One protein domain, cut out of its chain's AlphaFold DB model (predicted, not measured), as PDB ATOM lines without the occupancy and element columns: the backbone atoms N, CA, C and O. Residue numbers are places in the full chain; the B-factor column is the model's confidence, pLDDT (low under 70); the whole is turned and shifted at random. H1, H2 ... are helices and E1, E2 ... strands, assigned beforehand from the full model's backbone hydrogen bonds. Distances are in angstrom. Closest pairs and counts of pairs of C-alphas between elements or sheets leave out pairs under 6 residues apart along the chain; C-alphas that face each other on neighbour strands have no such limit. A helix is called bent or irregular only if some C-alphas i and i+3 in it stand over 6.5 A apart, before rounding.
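AT A GLANCE: This is residues 36 to 182 of the 192 residues of the protein "Hypothetical protein" of Brandtodinium nutricula (UniProt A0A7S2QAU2). Two helices, H3 and H4, run side by side in opposite ways with the short H2 packed on both; at one end H5 turns the corner into the very long H6, and together they make a wide V. In the gap of the V sit H1 and the small sheet E1 E2 E3; H6 crosses one face of that sheet and then sticks out as an arm, residues 164 to 182. The hairpin E4 E5 lies at the far end of H3. The printed part has 147 residues with six named helices and five named strands, in the order H1 E1 E2 E3 H2 H3 E4 E5 H4 H5 H6; both sheets are antiparallel and the class is mostly helix. The whole is loose, with a radius of gyration of the C-alphas of 19.2 A and spans of 66 by 40 by 25 A.

HOW THE PARTS SIT: H1, residues 36 to 39, only grazes the sheet of E1, residues 43 to 46, E2, residues 53 to 57, and E3, residues 62 to 64. This sheet is a meander, each strand the antiparallel neighbour of the one before; N 45 and O 54 are 2.9 A apart, N 64 and O 55 2.8 A. H2, residues 69 to 73, touches H3, residues 85 to 99, with the closest C-alphas, Leu 73 and Ala 91, 5.7 A apart. E4, residues 100 to 102, and E5, residues 108 to 112, form an antiparallel hairpin, with N 109 and O 101 2.9 A apart. H4, residues 115 to 132, is the hub and is irregular, C-alphas 116 and 119 being 7.4 A apart. It touches H3 at a shallow tilt of 4 degrees, opposite ways, closest at the C-alphas of Lys 85 and Thr 132, 6.1 A. With residues 123 to 131 alone it touches H2, closest at the C-alphas of Tyr 69 and Ala 127, 4.7 A. H5, residues 134 to 144, touches H4 only at the corner, about perpendicular at 74 degrees, with the C-alphas of Leu 131 and Arg 137 closest at 4.8 A. H6, residues 147 to 182, touches H5 only at the corner, with the C-alphas of His 143 and Ala 149 closest at 5.1 A. H6 is on the sheet E1 E2 E3, two layers with the helix on one face, at a height over the sheet of 11.1 A; it runs across the strands, at 88 degrees to E2 on the local plane. H4 and H6 are apart. Every O i to N i+4 pair is within hydrogen-bond range in H2 and H5, against 9 of 11 in H3, 12 of 14 in H4 and 30 of 32 in H6; H1 is too short for one.

IN THESE COORDINATES: H1 begins at C-alpha 36, (45.371, 58.739, 134.751). H3 is 21.4 A long, H4 25.5 A, H5 15.3 A and H6 52.0 A; E2 measures 13.7 A. H6 runs from C-alpha 147, (63.144, 70.732, 148.262), to C-alpha 182, (53.832, 72.103, 97.145).

THE WHOLE: The C-alphas of Glu 105 and Ala 180, the two farthest apart, are 66.4 A apart. The printed part has no cut, the link from H2 to H3 is long, and no printed residue is under 70 in pLDDT.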
ATOM      1  N   VAL A  36      45.203  58.108 133.431       90.94
ATOM      2  CA  VAL A  36      45.371  58.739 134.751       90.94
ATOM      3  C   VAL A  36      46.423  59.846 134.725       90.94
ATOM      4  O   VAL A  36      46.188  60.915 135.285       90.94
ATOM      5  N   LEU A  37      47.577  59.621 134.092       91.94
ATOM      6  CA  LEU A  37      48.612  60.654 133.995       91.94
ATOM      7  C   LEU A  37      48.169  61.818 133.107       91.94
ATOM      8  O   LEU A  37      48.340  62.969 133.507       91.94
ATOM      9  N   GLN A  38      47.548  61.532 131.962       91.31
ATOM     10  CA  GLN A  38      47.020  62.564 131.066       91.31
ATOM     11  C   GLN A  38      45.980  63.451 131.765       91.31
ATOM     12  O   GLN A  38      46.087  64.676 131.702       91.31
ATOM     13  N   ASP A  39      45.036  62.853 132.495       90.88
ATOM     14  CA  ASP A  39      43.992  63.562 133.247       90.88
ATOM     15  C   ASP A  39      44.583  64.460 134.345       90.88
ATOM     16  O   ASP A  39      44.092  65.560 134.614       90.88
ATOM     17  N   LEU A  40      45.683  64.021 134.961       91.06
ATOM     18  CA  LEU A  40      46.437  64.802 135.942       91.06
ATOM     19  C   LEU A  40      47.328  65.882 135.292       91.06
ATOM     20  O   LEU A  40      47.885  66.730 135.994       91.06
ATOM     21  N   GLY A  41      47.442  65.900 133.961       91.94
ATOM     22  CA  GLY A  41      48.279  66.835 133.209       91.94
ATOM     23  C   GLY A  41      49.768  66.488 133.260       91.94
ATOM     24  O   GLY A  41      50.607  67.397 133.288       91.94
ATOM     25  N   TRP A  42      50.078  65.194 133.324       93.31
ATOM     26  CA  TRP A  42      51.418  64.632 133.235       93.31
ATOM     27  C   TRP A  42      51.602  63.906 131.907       93.31
ATOM     28  O   TRP A  42      50.809  63.054 131.511       93.31
ATOM     29  N   GLU A  43      52.694  64.231 131.237       91.81
ATOM     30  CA  GLU A  43      53.113  63.643 129.975       91.81
ATOM     31  C   GLU A  43      54.368  62.796 130.207       91.81
ATOM     32  O   GLU A  43      55.218  63.127 131.040       91.81
ATOM     33  N   VAL A  44      54.476  61.683 129.483       91.56
ATOM     34  CA  VAL A  44      55.573  60.722 129.624       91.56
ATOM     35  C   VAL A  44      56.555  60.919 128.479       91.56
ATOM     36  O   VAL A  44      56.164  60.907 127.313       91.56
ATOM     37  N   PHE A  45      57.832  61.067 128.808       89.69
ATOM     38  CA  PHE A  45      58.911  61.252 127.847       89.69
ATOM     39  C   PHE A  45      60.070  60.304 128.143       89.69
ATOM     40  O   PHE A  45      60.231  59.818 129.260       89.69
ATOM     41  N   GLN A  46      60.921  60.079 127.144       88.81
ATOM     42  CA  GLN A  46      62.174  59.345 127.303       88.81
ATOM     43  C   GLN A  46      63.367  60.269 127.078       88.81
ATOM     44  O   GLN A  46      63.373  61.106 126.163       88.81
ATOM     45  N   MET A  47      64.373  60.146 127.942       83.94
ATOM     46  CA  MET A  47      65.642  60.846 127.775       83.94
ATOM     47  C   MET A  47      66.364  60.292 126.541       83.94
ATOM     48  O   MET A  47      66.528  59.082 126.450       83.94
ATOM     49  N   PRO A  48      66.852  61.136 125.622       76.31
ATOM     50  CA  PRO A  48      67.430  60.661 124.364       76.31
ATOM     51  C   PRO A  48      68.733  59.870 124.556       76.31
ATOM     52  O   PRO A  48      69.005  58.955 123.800       76.31
ATOM     53  N   THR A  49      69.525  60.185 125.585       80.00
ATOM     54  CA  THR A  49      70.836  59.547 125.803       80.00
ATOM     55  C   THR A  49      70.777  58.275 126.641       80.00
ATOM     56  O   THR A  49      71.580  57.371 126.451       80.00
ATOM     57  N   THR A  50      69.862  58.208 127.610       85.50
ATOM     58  CA  THR A  50      69.780  57.086 128.562       85.50
ATOM     59  C   THR A  50      68.532  56.237 128.381       85.50
ATOM     60  O   THR A  50      68.390  55.230 129.070       85.50
ATOM     61  N   TYR A  51      67.602  56.668 127.522       82.12
ATOM     62  CA  TYR A  51      66.271  56.084 127.325       82.12
ATOM     63  C   TYR A  51      65.442  55.951 128.608       82.12
ATOM     64  O   TYR A  51      64.400  55.302 128.625       82.12
ATOM     65  N   ARG A  52      65.869  56.602 129.699       86.75
ATOM     66  CA  ARG A  52      65.129  56.607 130.956       86.75
ATOM     67  C   ARG A  52      63.854  57.415 130.796       86.75
ATOM     68  O   ARG A  52      63.878  58.539 130.283       86.75
ATOM     69  N   THR A  53      62.761  56.847 131.278       90.19
ATOM     70  CA  THR A  53      61.470  57.520 131.341       90.19
ATOM     71  C   THR A  53      61.520  58.654 132.358       90.19
ATOM     72  O   THR A  53      62.083  58.515 133.443       90.19
ATOM     73  N   TYR A  54      60.926  59.785 132.002       91.56
ATOM     74  CA  TYR A  54      60.667  60.891 132.904       91.56
ATOM     75  C   TYR A  54      59.287  61.479 132.615       91.56
ATOM     76  O   TYR A  54      58.721  61.311 131.535       91.56
ATOM     77  N   PHE A  55      58.743  62.167 133.605       93.44
ATOM     78  CA  PHE A  55      57.392  62.703 133.589       93.44
ATOM     79  C   PHE A  55      57.476  64.221 133.585       93.44
ATOM     80  O   PHE A  55      58.234  64.798 134.362       93.44
ATOM     81  N   TYR A  56      56.713  64.877 132.724       93.62
ATOM     82  CA  TYR A  56      56.675  66.331 132.631       93.62
ATOM     83  C   TYR A  56      55.250  66.832 132.819       93.62
ATOM     84  O   TYR A  56      54.321  66.333 132.190       93.62
ATOM     85  N   SER A  57      55.072  67.846 133.662       93.19
ATOM     86  CA  SER A  57      53.808  68.563 133.777       93.19
ATOM     87  C   SER A  57      53.972  69.990 133.285       93.19
ATOM     88  O   SER A  57      54.588  70.838 133.943       93.19
ATOM     89  N   LYS A  58      53.337  70.293 132.151       89.62
ATOM     90  CA  LYS A  58      53.294  71.650 131.599       89.62
ATOM     91  C   LYS A  58      52.579  72.622 132.536       89.62
ATOM     92  O   LYS A  58      53.018  73.759 132.695       89.62
ATOM     93  N   ARG A  59      51.499  72.166 133.188       90.06
ATOM     94  CA  ARG A  59      50.690  72.985 134.108       90.06
ATOM     95  C   ARG A  59      51.498  73.441 135.320       90.06
ATOM     96  O   ARG A  59      51.383  74.591 135.728       90.06
ATOM     97  N   ARG A  60      52.310  72.543 135.883       87.62
ATOM     98  CA  ARG A  60      53.131  72.812 137.076       87.62
ATOM     99  C   ARG A  60      54.522  73.339 136.745       87.62
ATOM    100  O   ARG A  60      55.203  73.843 137.631       87.62
ATOM    101  N   ARG A  61      54.931  73.256 135.474       89.75
ATOM    102  CA  ARG A  61      56.301  73.525 135.020       89.75
ATOM    103  C   ARG A  61      57.297  72.728 135.856       89.75
ATOM    104  O   ARG A  61      58.226  73.291 136.441       89.75
ATOM    105  N   GLU A  62      57.071  71.423 135.906       91.12
ATOM    106  CA  GLU A  62      57.822  70.469 136.717       91.12
ATOM    107  C   GLU A  62      58.170  69.236 135.880       91.12
ATOM    108  O   GLU A  62      57.399  68.835 135.008       91.12
ATOM    109  N   ALA A  63      59.336  68.649 136.143       92.00
ATOM    110  CA  ALA A  63      59.746  67.367 135.589       92.00
ATOM    111  C   ALA A  63      60.128  66.424 136.733       92.00
ATOM    112  O   ALA A  63      60.665  66.882 137.736       92.00
ATOM    113  N   ARG A  64      59.871  65.125 136.586       91.12
ATOM    114  CA  ARG A  64      60.150  64.097 137.596       91.12
ATOM    115  C   ARG A  64      60.732  62.845 136.969       91.12
ATOM    116  O   ARG A  64      60.447  62.529 135.818       91.12
ATOM    117  N   VAL A  65      61.526  62.123 137.746       89.56
ATOM    118  CA  VAL A  65      62.117  60.837 137.337       89.56
ATOM    119  C   VAL A  65      61.202  59.651 137.637       89.56
ATOM    120  O   VAL A  65      61.369  58.586 137.056       89.56
ATOM    121  N   GLN A  66      60.220  59.838 138.518       92.38
ATOM    122  CA  GLN A  66      59.186  58.859 138.836       92.38
ATOM    123  C   GLN A  66      57.803  59.490 138.673       92.38
ATOM    124  O   GLN A  66      57.657  60.716 138.694       92.38
ATOM    125  N   ALA A  67      56.784  58.650 138.505       93.56
ATOM    126  CA  ALA A  67      55.415  59.121 138.370       93.56
ATOM    127  C   ALA A  67      54.946  59.837 139.659       93.56
ATOM    128  O   ALA A  67      55.463  59.576 140.752       93.56
ATOM    129  N   PRO A  68      53.961  60.745 139.571       94.69
ATOM    130  CA  PRO A  68      53.373  61.425 140.729       94.69
ATOM    131  C   PRO A  68      52.488  60.459 141.545       94.69
ATOM    132  O   PRO A  68      51.262  60.523 141.493       94.69
ATOM    133  N   TYR A  69      53.092  59.507 142.266       96.06
ATOM    134  CA  TYR A  69      52.389  58.381 142.894       96.06
ATOM    135  C   TYR A  69      51.298  58.808 143.883       96.06
ATOM    136  O   TYR A  69      50.258  58.155 143.953       96.06
ATOM    137  N   PHE A  70      51.481  59.912 144.612       95.88
ATOM    138  CA  PHE A  70      50.433  60.432 145.494       95.88
ATOM    139  C   PHE A  70      49.205  60.873 144.683       95.88
ATOM    140  O   PHE A  70      48.095  60.425 144.966       95.88
ATOM    141  N   GLU A  71      49.384  61.649 143.610       94.81
ATOM    142  CA  GLU A  71      48.278  62.070 142.734       94.81
ATOM    143  C   GLU A  71      47.645  60.893 141.979       94.81
ATOM    144  O   GLU A  71      46.423  60.836 141.803       94.81
ATOM    145  N   VAL A  72      48.458  59.908 141.591       95.06
ATOM    146  CA  VAL A  72      48.007  58.634 141.007       95.06
ATOM    147  C   VAL A  72      47.141  57.838 141.982       95.06
ATOM    148  O   VAL A  72      46.284  57.084 141.538       95.06
ATOM    149  N   LEU A  73      47.270  58.018 143.298       95.06
ATOM    150  CA  LEU A  73      46.321  57.469 144.277       95.06
ATOM    151  C   LEU A  73      45.191  58.442 144.641       95.06
ATOM    152  O   LEU A  73      44.218  58.032 145.259       95.06
ATOM    153  N   GLY A  74      45.254  59.692 144.183       93.62
ATOM    154  CA  GLY A  74      44.265  60.735 144.477       93.62
ATOM    155  C   GLY A  74      44.546  61.472 145.787       93.62
ATOM    156  O   GLY A  74      43.656  62.112 146.342       93.62
ATOM    157  N   LEU A  75      45.774  61.369 146.288       95.12
ATOM    158  CA  LEU A  75      46.263  62.055 147.474       95.12
ATOM    159  C   LEU A  75      46.894  63.401 147.097       95.12
ATOM    160  O   LEU A  75      47.443  63.563 146.006       95.12
ATOM    161  N   GLN A  76      46.837  64.362 148.020       92.81
ATOM    162  CA  GLN A  76      47.489  65.658 147.850       92.81
ATOM    163  C   GLN A  76      48.972  65.558 148.199       92.81
ATOM    164  O   GLN A  76      49.345  65.213 149.319       92.81
ATOM    165  N   GLU A  77      49.825  65.901 147.239       90.75
ATOM    166  CA  GLU A  77      51.278  65.864 147.417       90.75
ATOM    167  C   GLU A  77      51.803  66.898 148.406       90.75
ATOM    168  O   GLU A  77      52.839  66.661 149.012       90.75
ATOM    169  N   SER A  78      51.106  68.018 148.618       90.06
ATOM    170  CA  SER A  78      51.501  69.012 149.630       90.06
ATOM    171  C   SER A  78      51.556  68.424 151.038       90.06
ATOM    172  O   SER A  78      52.343  68.872 151.870       90.06
ATOM    173  N   ASP A  79      50.752  67.392 151.277       91.69
ATOM    174  CA  ASP A  79      50.511  66.815 152.591       91.69
ATOM    175  C   ASP A  79      51.301  65.510 152.775       91.69
ATOM    176  O   ASP A  79      51.055  64.756 153.721       91.69
ATOM    177  N   PHE A  80      52.273  65.234 151.889       92.38
ATOM    178  CA  PHE A  80      53.013  63.968 151.844       92.38
ATOM    179  C   PHE A  80      53.667  63.599 153.179       92.38
ATOM    180  O   PHE A  80      53.746  62.423 153.509       92.38
ATOM    181  N   VAL A  81      54.070  64.584 153.988       90.50
ATOM    182  CA  VAL A  81      54.655  64.360 155.322       90.50
ATOM    183  C   VAL A  81      53.615  63.849 156.326       90.50
ATOM    184  O   VAL A  81      53.935  63.058 157.208       90.50
ATOM    185  N   THR A  82      52.363  64.295 156.204       93.50
ATOM    186  CA  THR A  82      51.274  63.962 157.137       93.50
ATOM    187  C   THR A  82      50.480  62.721 156.739       93.50
ATOM    188  O   THR A  82      49.787  62.149 157.578       93.50
ATOM    189  N   ILE A  83      50.583  62.286 155.480       94.75
ATOM    190  CA  ILE A  83      49.847  61.131 154.960       94.75
ATOM    191  C   ILE A  83      50.315  59.843 155.639       94.75
ATOM    192  O   ILE A  83      51.485  59.446 155.546       94.75
ATOM    193  N   THR A  84      49.379  59.143 156.272       94.12
ATOM    194  CA  THR A  84      49.647  57.873 156.945       94.12
ATOM    195  C   THR A  84      49.469  56.684 156.002       94.12
ATOM    196  O   THR A  84      48.896  56.780 154.915       94.12
ATOM    197  N   LYS A  85      49.933  55.509 156.441       94.06
ATOM    198  CA  LYS A  85      49.698  54.249 155.726       94.06
ATOM    199  C   LYS A  85      48.203  53.952 155.556       94.06
ATOM    200  O   LYS A  85      47.809  53.430 154.518       94.06
ATOM    201  N   GLU A  86      47.371  54.296 156.538       95.06
ATOM    202  CA  GLU A  86      45.922  54.084 156.456       95.06
ATOM    203  C   GLU A  86      45.278  54.938 155.364       95.06
ATOM    204  O   GLU A  86      44.393  54.459 154.654       95.06
ATOM    205  N   ASP A  87      45.742  56.175 155.184       95.88
ATOM    206  CA  ASP A  87      45.244  57.070 154.137       95.88
ATOM    207  C   ASP A  87      45.604  56.546 152.746       95.88
ATOM    208  O   ASP A  87      44.760  56.526 151.852       95.88
ATOM    209  N   ILE A  88      46.825  56.023 152.589       95.94
ATOM    210  CA  ILE A  88      47.279  55.363 151.355       95.94
ATOM    211  C   ILE A  88      46.412  54.142 151.045       95.94
ATOM    212  O   ILE A  88      45.980  53.965 149.906       95.94
ATOM    213  N   TRP A  89      46.110  53.321 152.053       96.06
ATOM    214  CA  TRP A  89      45.221  52.170 151.901       96.06
ATOM    215  C   TRP A  89      43.812  52.596 151.481       96.06
ATOM    216  O   TRP A  89      43.281  52.064 150.506       96.06
ATOM    217  N   LYS A  90      43.218  53.582 152.162       95.50
ATOM    218  CA  LYS A  90      41.890  54.118 151.818       95.50
ATOM    219  C   LYS A  90      41.853  54.649 150.384       95.50
ATOM    220  O   LYS A  90      40.944  54.295 149.635       95.50
ATOM    221  N   ALA A  91      42.849  55.442 149.995       95.69
ATOM    222  CA  ALA A  91      42.957  56.009 148.655       95.69
ATOM    223  C   ALA A  91      43.111  54.921 147.582       95.69
ATOM    224  O   ALA A  91      42.389  54.920 146.584       95.69
ATOM    225  N   PHE A  92      43.977  53.934 147.825       95.12
ATOM    226  CA  PHE A  92      44.147  52.795 146.927       95.12
ATOM    227  C   PHE A  92      42.852  52.001 146.746       95.12
ATOM    228  O   PHE A  92      42.477  51.714 145.612       95.12
ATOM    229  N   PHE A  93      42.135  51.667 147.824       92.81
ATOM    230  CA  PHE A  93      40.883  50.915 147.705       92.81
ATOM    231  C   PHE A  93      39.785  51.710 147.005       92.81
ATOM    232  O   PHE A  93      39.104  51.154 146.143       92.81
ATOM    233  N   ALA A  94      39.653  53.004 147.307       92.12
ATOM    234  CA  ALA A  94      38.723  53.881 146.604       92.12
ATOM    235  C   ALA A  94      38.999  53.880 145.093       92.12
ATOM    236  O   ALA A  94      38.076  53.742 144.290       92.12
ATOM    237  N   ARG A  95      40.278  53.943 144.700       90.94
ATOM    238  CA  ARG A  95      40.667  53.912 143.290       90.94
ATOM    239  C   ARG A  95      40.501  52.525 142.672       90.94
ATOM    240  O   ARG A  95      39.987  52.416 141.568       90.94
ATOM    241  N   ARG A  96      40.827  51.450 143.393       89.31
ATOM    242  CA  ARG A  96      40.674  50.057 142.937       89.31
ATOM    243  C   ARG A  96      39.238  49.723 142.535       89.31
ATOM    244  O   ARG A  96      39.046  49.044 141.528       89.31
ATOM    245  N   VAL A  97      38.241  50.214 143.273       88.56
ATOM    246  CA  VAL A  97      36.813  50.014 142.953       88.56
ATOM    247  C   VAL A  97      36.437  50.614 141.589       88.56
ATOM    248  O   VAL A  97      35.557  50.091 140.899       88.56
ATOM    249  N   ALA A  98      37.123  51.671 141.143       86.94
ATOM    250  CA  ALA A  98      36.889  52.251 139.822       86.94
ATOM    251  C   ALA A  98      37.282  51.287 138.687       86.94
ATOM    252  O   ALA A  98      36.552  51.200 137.702       86.94
ATOM    253  N   TYR A  99      38.338  50.487 138.872       86.56
ATOM    254  CA  TYR A  99      38.929  49.624 137.836       86.56
ATOM    255  C   TYR A  99      38.503  48.154 137.894       86.56
ATOM    256  O   TYR A  99      38.519  47.465 136.875       86.56
ATOM    257  N   LYS A 100      38.147  47.642 139.075       87.50
ATOM    258  CA  LYS A 100      37.807  46.225 139.281       87.50
ATOM    259  C   LYS A 100      36.307  45.990 139.308       87.50
ATOM    260  O   LYS A 100      35.553  46.820 139.812       87.50
ATOM    261  N   ARG A 101      35.866  44.859 138.760       86.12
ATOM    262  CA  ARG A 101      34.445  44.484 138.753       86.12
ATOM    263  C   ARG A 101      33.963  44.252 140.187       86.12
ATOM    264  O   ARG A 101      34.711  43.737 141.016       86.12
ATOM    265  N   THR A 102      32.727  44.650 140.463       85.06
ATOM    266  CA  THR A 102      32.054  44.345 141.727       85.06
ATOM    267  C   THR A 102      31.072  43.219 141.465       85.06
ATOM    268  O   THR A 102      30.209  43.348 140.595       85.06
ATOM    269  N   ASP A 103      31.234  42.117 142.182       84.75
ATOM    270  CA  ASP A 103      30.341  40.970 142.085       84.75
ATOM    271  C   ASP A 103      28.988  41.281 142.751       84.75
ATOM    272  O   ASP A 103      28.897  42.198 143.574       84.75
ATOM    273  N   PRO A 104      27.926  40.508 142.460       82.38
ATOM    274  CA  PRO A 104      26.606  40.710 143.063       82.38
ATOM    275  C   PRO A 104      26.590  40.643 144.599       82.38
ATOM    276  O   PRO A 104      25.736  41.260 145.228       82.38
ATOM    277  N   GLU A 105      27.538  39.923 145.205       83.81
ATOM    278  CA  GLU A 105      27.701  39.808 146.663       83.81
ATOM    279  C   GLU A 105      28.500  40.971 147.285       83.81
ATOM    280  O   GLU A 105      28.689  41.024 148.498       83.81
ATOM    281  N   GLY A 106      28.965  41.924 146.471       79.06
ATOM    282  CA  GLY A 106      29.724  43.096 146.916       79.06
ATOM    283  C   GLY A 106      31.238  42.885 147.023       79.06
ATOM    284  O   GLY A 106      31.944  43.812 147.422       79.06
ATOM    285  N   SER A 107      31.765  41.711 146.656       83.56
ATOM    286  CA  SER A 107      33.211  41.480 146.542       83.56
ATOM    287  C   SER A 107      33.810  42.185 145.325       83.56
ATOM    288  O   SER A 107      33.152  42.387 144.304       83.56
ATOM    289  N   ILE A 108      35.082  42.578 145.435       83.56
ATOM    290  CA  ILE A 108      35.852  43.124 144.315       83.56
ATOM    291  C   ILE A 108      36.580  41.964 143.633       83.56
ATOM    292  O   ILE A 108      37.473  41.369 144.241       83.56
ATOM    293  N   SER A 109      36.241  41.694 142.374       84.06
ATOM    294  CA  SER A 109      36.895  40.669 141.556       84.06
ATOM    295  C   SER A 109      38.371  41.009 141.296       84.06
ATOM    296  O   SER A 109      38.800  42.170 141.339       84.06
ATOM    297  N   GLU A 110      39.173  39.982 141.019       83.00
ATOM    298  CA  GLU A 110      40.556  40.148 140.567       83.00
ATOM    299  C   GLU A 110      40.648  40.592 139.102       83.00
ATOM    300  O   GLU A 110      41.692  41.103 138.694       83.00
ATOM    301  N   ASP A 111      39.556  40.521 138.339       84.56
ATOM    302  CA  ASP A 111      39.521  40.922 136.934       84.56
ATOM    303  C   ASP A 111      39.290  42.428 136.754       84.56
ATOM    304  O   ASP A 111      38.539  43.084 137.488       84.56
ATOM    305  N   LEU A 112      39.955  42.997 135.746       88.12
ATOM    306  CA  LEU A 112      39.714  44.377 135.324       88.12
ATOM    307  C   LEU A 112      38.350  44.507 134.630       88.12
ATOM    308  O   LEU A 112      37.844  43.573 134.004       88.12
ATOM    309  N   LYS A 113      37.730  45.685 134.749       85.81
ATOM    310  CA  LYS A 113      36.519  46.023 133.989       85.81
ATOM    311  C   LYS A 113      36.828  46.061 132.492       85.81
ATOM    312  O   LYS A 113      36.170  45.339 131.745       85.81
ATOM    313  N   ASP A 114      37.847  46.832 132.118       86.88
ATOM    314  CA  ASP A 114      38.365  47.004 130.759       86.88
ATOM    315  C   ASP A 114      39.848  46.589 130.709       86.88
ATOM    316  O   ASP A 114      40.638  46.939 131.590       86.88
ATOM    317  N   GLU A 115      40.239  45.832 129.683       84.44
ATOM    318  CA  GLU A 115      41.639  45.461 129.446       84.44
ATOM    319  C   GLU A 115      42.496  46.667 129.040       84.44
ATOM    320  O   GLU A 115      43.697  46.698 129.326       84.44
ATOM    321  N   GLY A 116      41.886  47.690 128.431       84.25
ATOM    322  CA  GLY A 116      42.541  48.948 128.071       84.25
ATOM    323  C   GLY A 116      43.076  49.726 129.275       84.25
ATOM    324  O   GLY A 116      44.016  50.506 129.131       84.25
ATOM    325  N   ASP A 117      42.559  49.456 130.475       87.75
ATOM    326  CA  ASP A 117      42.988  50.113 131.710       87.75
ATOM    327  C   ASP A 117      44.213  49.445 132.356       87.75
ATOM    328  O   ASP A 117      44.642  49.830 133.445       87.75
ATOM    329  N   ARG A 118      44.811  48.431 131.715       90.06
ATOM    330  CA  ARG A 118      45.941  47.680 132.283       90.06
ATOM    331  C   ARG A 118      47.131  48.570 132.648       90.06
ATOM    332  O   ARG A 118      47.774  48.322 133.664       90.06
ATOM    333  N   VAL A 119      47.426  49.593 131.844       90.38
ATOM    334  CA  VAL A 119      48.534  50.524 132.124       90.38
ATOM    335  C   VAL A 119      48.246  51.360 133.367       90.38
ATOM    336  O   VAL A 119      49.079  51.417 134.269       90.38
ATOM    337  N   ASP A 120      47.046  51.935 133.460       91.62
ATOM    338  CA  ASP A 120      46.618  52.703 134.633       91.62
ATOM    339  C   ASP A 120      46.592  51.830 135.888       91.62
ATOM    340  O   ASP A 120      47.055  52.240 136.951       91.62
ATOM    341  N   TRP A 121      46.102  50.596 135.762       93.50
ATOM    342  CA  TRP A 121      46.091  49.634 136.855       93.50
ATOM    343  C   TRP A 121      47.500  49.317 137.356       93.50
ATOM    344  O   TRP A 121      47.737  49.328 138.564       93.50
ATOM    345  N   ASN A 122      48.445  49.069 136.447       93.12
ATOM    346  CA  ASN A 122      49.839  48.828 136.809       93.12
ATOM    347  C   ASN A 122      50.440  50.037 137.532       93.12
ATOM    348  O   ASN A 122      51.079  49.857 138.567       93.12
ATOM    349  N   LEU A 123      50.162  51.251 137.051       93.56
ATOM    350  CA  LEU A 123      50.626  52.489 137.668       93.56
ATOM    351  C   LEU A 123      50.048  52.687 139.082       93.56
ATOM    352  O   LEU A 123      50.769  53.064 140.003       93.56
ATOM    353  N   ILE A 124      48.762  52.389 139.283       94.62
ATOM    354  CA  ILE A 124      48.101  52.448 140.598       94.62
ATOM    355  C   ILE A 124      48.703  51.415 141.558       94.62
ATOM    356  O   ILE A 124      48.942  51.716 142.729       94.62
ATOM    357  N   MET A 125      48.961  50.200 141.074       95.00
ATOM    358  CA  MET A 125      49.587  49.141 141.868       95.00
ATOM    359  C   MET A 125      51.030  49.484 142.243       95.00
ATOM    360  O   MET A 125      51.438  49.233 143.376       95.00
ATOM    361  N   GLU A 126      51.794  50.058 141.318       95.25
ATOM    362  CA  GLU A 126      53.147  50.554 141.559       95.25
ATOM    363  C   GLU A 126      53.144  51.673 142.607       95.25
ATOM    364  O   GLU A 126      53.842  51.559 143.613       95.25
ATOM    365  N   ALA A 127      52.283  52.681 142.442       95.94
ATOM    366  CA  ALA A 127      52.110  53.765 143.405       95.94
ATOM    367  C   ALA A 127      51.779  53.233 144.807       95.94
ATOM    368  O   ALA A 127      52.390  53.640 145.795       95.94
ATOM    369  N   PHE A 128      50.851  52.279 144.905       96.56
ATOM    370  CA  PHE A 128      50.497  51.665 146.180       96.56
ATOM    371  C   PHE A 128      51.674  50.923 146.817       96.56
ATOM    372  O   PHE A 128      51.915  51.092 148.013       96.56
ATOM    373  N   ARG A 129      52.425  50.127 146.046       96.25
ATOM    374  CA  ARG A 129      53.593  49.389 146.554       96.25
ATOM    375  C   ARG A 129      54.671  50.338 147.071       96.25
ATOM    376  O   ARG A 129      55.095  50.172 148.210       96.25
ATOM    377  N   THR A 130      55.036  51.344 146.278       96.00
ATOM    378  CA  THR A 130      56.076  52.318 146.635       96.00
ATOM    379  C   THR A 130      55.682  53.159 147.845       96.00
ATOM    380  O   THR A 130      56.513  53.423 148.700       96.00
ATOM    381  N   LEU A 131      54.419  53.579 147.965       96.25
ATOM    382  CA  LEU A 131      54.002  54.437 149.080       96.25
ATOM    383  C   LEU A 131      53.708  53.659 150.374       96.25
ATOM    384  O   LEU A 131      53.753  54.232 151.463       96.25
ATOM    385  N   THR A 132      53.397  52.364 150.287       95.44
ATOM    386  CA  THR A 132      53.064  51.542 151.465       95.44
ATOM    387  C   THR A 132      54.299  51.031 152.204       95.44
ATOM    388  O   THR A 132      54.233  50.817 153.420       95.44
ATOM    389  N   ASP A 133      55.403  50.808 151.491       95.25
ATOM    390  CA  ASP A 133      56.680  50.433 152.089       95.25
ATOM    391  C   ASP A 133      57.478  51.679 152.502       95.25
ATOM    392  O   ASP A 133      57.627  52.635 151.748       95.25
ATOM    393  N   GLN A 134      57.972  51.689 153.741       93.38
ATOM    394  CA  GLN A 134      58.557  52.893 154.335       93.38
ATOM    395  C   GLN A 134      59.878  53.289 153.670       93.38
ATOM    396  O   GLN A 134      60.158  54.479 153.531       93.38
ATOM    397  N   GLN A 135      60.689  52.308 153.274       95.94
ATOM    398  CA  GLN A 135      61.986  52.571 152.668       95.94
ATOM    399  C   GLN A 135      61.813  53.134 151.256       95.94
ATOM    400  O   GLN A 135      62.319  54.212 150.955       95.94
ATOM    401  N   THR A 136      61.046  52.443 150.415       95.88
ATOM    402  CA  THR A 136      60.781  52.878 149.036       95.88
ATOM    403  C   THR A 136      60.021  54.202 148.986       95.88
ATOM    404  O   THR A 136      60.312  55.035 148.129       95.88
ATOM    405  N   ARG A 137      59.124  54.469 149.945       95.56
ATOM    406  CA  ARG A 137      58.489  55.783 150.104       95.56
ATOM    407  C   ARG A 137      59.506  56.875 150.422       95.56
ATOM    408  O   ARG A 137      59.475  57.922 149.783       95.56
ATOM    409  N   ALA A 138      60.405  56.650 151.379       94.44
ATOM    410  CA  ALA A 138      61.421  57.638 151.740       94.44
ATOM    411  C   ALA A 138      62.373  57.935 150.568       94.44
ATOM    412  O   ALA A 138      62.731  59.090 150.336       94.44
ATOM    413  N   GLU A 139      62.742  56.910 149.797       95.44
ATOM    414  CA  GLU A 139      63.511  57.059 148.557       95.44
ATOM    415  C   GLU A 139      62.724  57.829 147.488       95.44
ATOM    416  O   GLU A 139      63.269  58.704 146.821       95.44
ATOM    417  N   TYR A 140      61.433  57.558 147.325       95.19
ATOM    418  CA  TYR A 140      60.587  58.306 146.399       95.19
ATOM    419  C   TYR A 140      60.498  59.794 146.774       95.19
ATOM    420  O   TYR A 140      60.676  60.675 145.925       95.19
ATOM    421  N   GLU A 141      60.250  60.084 148.051       94.31
ATOM    422  CA  GLU A 141      60.143  61.442 148.580       94.31
ATOM    423  C   GLU A 141      61.457  62.211 148.415       94.31
ATOM    424  O   GLU A 141      61.440  63.374 148.002       94.31
ATOM    425  N   SER A 142      62.599  61.562 148.666       92.75
ATOM    426  CA  SER A 142      63.917  62.185 148.532       92.75
ATOM    427  C   SER A 142      64.329  62.475 147.095       92.75
ATOM    428  O   SER A 142      65.111  63.396 146.883       92.75
ATOM    429  N   HIS A 143      63.778  61.765 146.109       90.81
ATOM    430  CA  HIS A 143      64.061  62.013 144.694       90.81
ATOM    431  C   HIS A 143      63.058  62.941 144.001       90.81
ATOM    432  O   HIS A 143      63.398  63.508 142.962       90.81
ATOM    433  N   ASN A 144      61.845  63.123 144.539       89.81
ATOM    434  CA  ASN A 144      60.786  63.861 143.834       89.81
ATOM    435  C   ASN A 144      60.170  65.013 144.635       89.81
ATOM    436  O   ASN A 144      59.838  66.041 144.048       89.81
ATOM    437  N   LEU A 145      59.996  64.864 145.950       90.94
ATOM    438  CA  LEU A 145      59.165  65.783 146.740       90.94
ATOM    439  C   LEU A 145      59.978  66.716 147.640       90.94
ATOM    440  O   LEU A 145      59.570  67.855 147.864       90.94
ATOM    441  N   LEU A 146      61.135  66.274 148.144       91.25
ATOM    442  CA  LEU A 146      61.959  67.113 149.012       91.25
ATOM    443  C   LEU A 146      62.525  68.337 148.257       91.25
ATOM    444  O   LEU A 146      62.858  68.238 147.075       91.25
ATOM    445  N   PRO A 147      62.726  69.491 148.929       87.31
ATOM    446  CA  PRO A 147      63.144  70.732 148.262       87.31
ATOM    447  C   PRO A 147      64.456  70.631 147.469       87.31
ATOM    448  O   PRO A 147      64.608  71.230 146.401       87.31
ATOM    449  N   HIS A 148      65.422  69.857 147.974       87.94
ATOM    450  CA  HIS A 148      66.684  69.630 147.267       87.94
ATOM    451  C   HIS A 148      66.470  68.813 145.986       87.94
ATOM    452  O   HIS A 148      67.076  69.117 144.961       87.94
ATOM    453  N   ALA A 149      65.564  67.835 146.026       87.19
ATOM    454  CA  ALA A 149      65.182  67.018 144.886       87.19
ATOM    455  C   ALA A 149      64.511  67.872 143.809       87.19
ATOM    456  O   ALA A 149      64.937  67.882 142.657       87.19
ATOM    457  N   GLN A 150      63.543  68.701 144.210       87.69
ATOM    458  CA  GLN A 150      62.881  69.651 143.315       87.69
ATOM    459  C   GLN A 150      63.887  70.586 142.638       87.69
ATOM    460  O   GLN A 150      63.782  70.846 141.442       87.69
ATOM    461  N   THR A 151      64.907  71.040 143.373       88.88
ATOM    462  CA  THR A 151      65.988  71.867 142.817       88.88
ATOM    463  C   THR A 151      66.792  71.112 141.755       88.88
ATOM    464  O   THR A 151      67.067  71.665 140.693       88.88
ATOM    465  N   GLN A 152      67.135  69.843 141.996       86.81
ATOM    466  CA  GLN A 152      67.840  69.000 141.018       86.81
ATOM    467  C   GLN A 152      66.988  68.743 139.764       86.81
ATOM    468  O   GLN A 152      67.495  68.771 138.640       86.81
ATOM    469  N   LEU A 153      65.677  68.579 139.938       91.38
ATOM    470  CA  LEU A 153      64.720  68.361 138.855       91.38
ATOM    471  C   LEU A 153      64.494  69.600 137.971       91.38
ATOM    472  O   LEU A 153      64.064  69.464 136.822       91.38
ATOM    473  N   VAL A 154      64.856  70.807 138.429       90.69
ATOM    474  CA  VAL A 154      64.837  72.016 137.584       90.69
ATOM    475  C   VAL A 154      65.730  71.844 136.357       90.69
ATOM    476  O   VAL A 154      65.339  72.266 135.268       90.69
ATOM    477  N   GLY A 155      66.896  71.206 136.505       89.06
ATOM    478  CA  GLY A 155      67.792  70.936 135.380       89.06
ATOM    479  C   GLY A 155      67.109  70.078 134.317       89.06
ATOM    480  O   GLY A 155      67.093  70.442 133.144       89.06
ATOM    481  N   LEU A 156      66.442  69.001 134.747       89.94
ATOM    482  CA  LEU A 156      65.677  68.126 133.859       89.94
ATOM    483  C   LEU A 156      64.561  68.885 133.129       89.94
ATOM    484  O   LEU A 156      64.396  68.733 131.919       89.94
ATOM    485  N   ARG A 157      63.835  69.754 133.840       92.88
ATOM    486  CA  ARG A 157      62.807  70.612 133.241       92.88
ATOM    487  C   ARG A 157      63.379  71.533 132.165       92.88
ATOM    488  O   ARG A 157      62.784  71.655 131.100       92.88
ATOM    489  N   VAL A 158      64.488  72.216 132.445       91.62
ATOM    490  CA  VAL A 158      65.105  73.151 131.489       91.62
ATOM    491  C   VAL A 158      65.547  72.406 130.233       91.62
ATOM    492  O   VAL A 158      65.231  72.851 129.132       91.62
ATOM    493  N   THR A 159      66.188  71.245 130.390       89.81
ATOM    494  CA  THR A 159      66.577  70.381 129.268       89.81
ATOM    495  C   THR A 159      65.367  69.959 128.437       89.81
ATOM    496  O   THR A 159      65.405  70.049 127.211       89.81
ATOM    497  N   HIS A 160      64.267  69.562 129.086       91.88
ATOM    498  CA  HIS A 160      63.016  69.247 128.399       91.88
ATOM    499  C   HIS A 160      62.485  70.452 127.603       91.88
ATOM    500  O   HIS A 160      62.203  70.333 126.415       91.88
ATOM    501  N   GLU A 161      62.389  71.634 128.220       92.06
ATOM    502  CA  GLU A 161      61.890  72.838 127.543       92.06
ATOM    503  C   GLU A 161      62.761  73.252 126.347       92.06
ATOM    504  O   GLU A 161      62.227  73.707 125.337       92.06
ATOM    505  N   MET A 162      64.089  73.126 126.445       91.25
ATOM    506  CA  MET A 162      64.998  73.403 125.327       91.25
ATOM    507  C   MET A 162      64.747  72.447 124.165       91.25
ATOM    508  O   MET A 162      64.519  72.904 123.047       91.25
ATOM    509  N   ARG A 163      64.667  71.145 124.451       89.31
ATOM    510  CA  ARG A 163      64.362  70.123 123.450       89.31
ATOM    511  C   ARG A 163      63.027  70.384 122.752       89.31
ATOM    512  O   ARG A 163      62.965  70.361 121.530       89.31
ATOM    513  N   MET A 164      61.971  70.694 123.504       90.50
ATOM    514  CA  MET A 164      60.662  70.989 122.908       90.50
ATOM    515  C   MET A 164      60.705  72.217 121.989       90.50
ATOM    516  O   MET A 164      59.984  72.260 120.994       90.50
ATOM    517  N   ARG A 165      61.544  73.220 122.290       91.75
ATOM    518  CA  ARG A 165      61.747  74.373 121.395       91.75
ATOM    519  C   ARG A 165      62.482  73.977 120.115       91.75
ATOM    520  O   ARG A 165      62.085  74.430 119.047       91.75
ATOM    521  N   GLU A 166      63.516  73.148 120.216       90.62
ATOM    522  CA  GLU A 166      64.272  72.644 119.062       90.62
ATOM    523  C   GLU A 166      63.393  71.781 118.149       90.62
ATOM    524  O   GLU A 166      63.344  72.013 116.942       90.62
ATOM    525  N   GLU A 167      62.618  70.853 118.716       88.50
ATOM    526  CA  GLU A 167      61.672  70.020 117.964       88.50
ATOM    527  C   GLU A 167      60.605  70.872 117.257       88.50
ATOM    528  O   GLU A 167      60.297  70.639 116.088       88.50
ATOM    529  N   GLN A 168      60.084  71.911 117.920       89.44
ATOM    530  CA  GLN A 168      59.145  72.853 117.304       89.44
ATOM    531  C   GLN A 168      59.779  73.690 116.187       89.44
ATOM    532  O   GLN A 168      59.101  74.001 115.208       89.44
ATOM    533  N   ALA A 169      61.048  74.078 116.319       91.56
ATOM    534  CA  ALA A 169      61.761  74.800 115.270       91.56
ATOM    535  C   ALA A 169      61.955  73.911 114.033       91.56
ATOM    536  O   ALA A 169      61.572  74.307 112.932       91.56
ATOM    537  N   LEU A 170      62.422  72.675 114.229       90.75
ATOM    538  CA  LEU A 170      62.594  71.693 113.155       90.75
ATOM    539  C   LEU A 170      61.267  71.339 112.470       90.75
ATOM    540  O   LEU A 170      61.224  71.196 111.249       90.75
ATOM    541  N   ALA A 171      60.173  71.212 113.226       89.94
ATOM    542  CA  ALA A 171      58.848  70.974 112.655       89.94
ATOM    543  C   ALA A 171      58.409  72.130 111.742       89.94
ATOM    544  O   ALA A 171      57.990  71.889 110.613       89.94
ATOM    545  N   LYS A 172      58.592  73.382 112.180       90.06
ATOM    546  CA  LYS A 172      58.272  74.570 111.372       90.06
ATOM    547  C   LYS A 172      59.121  74.672 110.108       90.06
ATOM    548  O   LYS A 172      58.600  75.039 109.060       90.06
ATOM    549  N   GLU A 173      60.409  74.344 110.185       90.88
ATOM    550  CA  GLU A 173      61.286  74.312 109.008       90.88
ATOM    551  C   GLU A 173      60.828  73.259 107.993       90.88
ATOM    552  O   GLU A 173      60.766  73.539 106.795       90.88
ATOM    553  N   ARG A 174      60.439  72.067 108.464       89.88
ATOM    554  CA  ARG A 174      59.898  70.999 107.608       89.88
ATOM    555  C   ARG A 174      58.567  71.388 106.972       89.88
ATOM    556  O   ARG A 174      58.380  71.144 105.784       89.88
ATOM    557  N   GLU A 175      57.668  72.012 107.727       88.62
ATOM    558  CA  GLU A 175      56.396  72.524 107.204       88.62
ATOM    559  C   GLU A 175      56.617  73.616 106.152       88.62
ATOM    560  O   GLU A 175      55.993  73.581 105.092       88.62
ATOM    561  N   ALA A 176      57.542  74.550 106.393       90.25
ATOM    562  CA  ALA A 176      57.886  75.594 105.432       90.25
ATOM    563  C   ALA A 176      58.499  75.015 104.146       90.25
ATOM    564  O   ALA A 176      58.129  75.431 103.048       90.25
ATOM    565  N   ALA A 177      59.390  74.025 104.266       89.25
ATOM    566  CA  ALA A 177      59.965  73.326 103.120       89.25
ATOM    567  C   ALA A 177      58.901  72.547 102.327       89.25
ATOM    568  O   ALA A 177      58.886  72.613 101.099       89.25
ATOM    569  N   ALA A 178      57.977  71.865 103.010       88.56
ATOM    570  CA  ALA A 178      56.872  71.150 102.374       88.56
ATOM    571  C   ALA A 178      55.899  72.104 101.661       88.56
ATOM    572  O   ALA A 178      55.490  71.836 100.535       88.56
ATOM    573  N   ALA A 179      55.569  73.244 102.273       87.50
ATOM    574  CA  ALA A 179      54.736  74.269 101.649       87.50
ATOM    575  C   ALA A 179      55.417  74.892 100.417       87.50
ATOM    576  O   ALA A 179      54.763  75.109  99.399       87.50
ATOM    577  N   ALA A 180      56.730  75.138 100.481       87.94
ATOM    578  CA  ALA A 180      57.504  75.623  99.341       87.94
ATOM    579  C   ALA A 180      57.544  74.599  98.192       87.94
ATOM    580  O   ALA A 180      57.361  74.980  97.037       87.94
ATOM    581  N   ALA A 181      57.718  73.309  98.502       87.00
ATOM    582  CA  ALA A 181      57.669  72.231  97.514       87.00
ATOM    583  C   ALA A 181      56.279  72.108  96.863       87.00
ATOM    584  O   ALA A 181      56.181  72.069  95.641       87.00
ATOM    585  N   ALA A 182      55.203  72.154  97.656       85.69
ATOM    586  CA  ALA A 182      53.832  72.103  97.145       85.69
ATOM    587  C   ALA A 182      53.484  73.309  96.248       85.69
ATOM    588  O   ALA A 182      52.786  73.159  95.246       85.69
TER     589      ALA A 182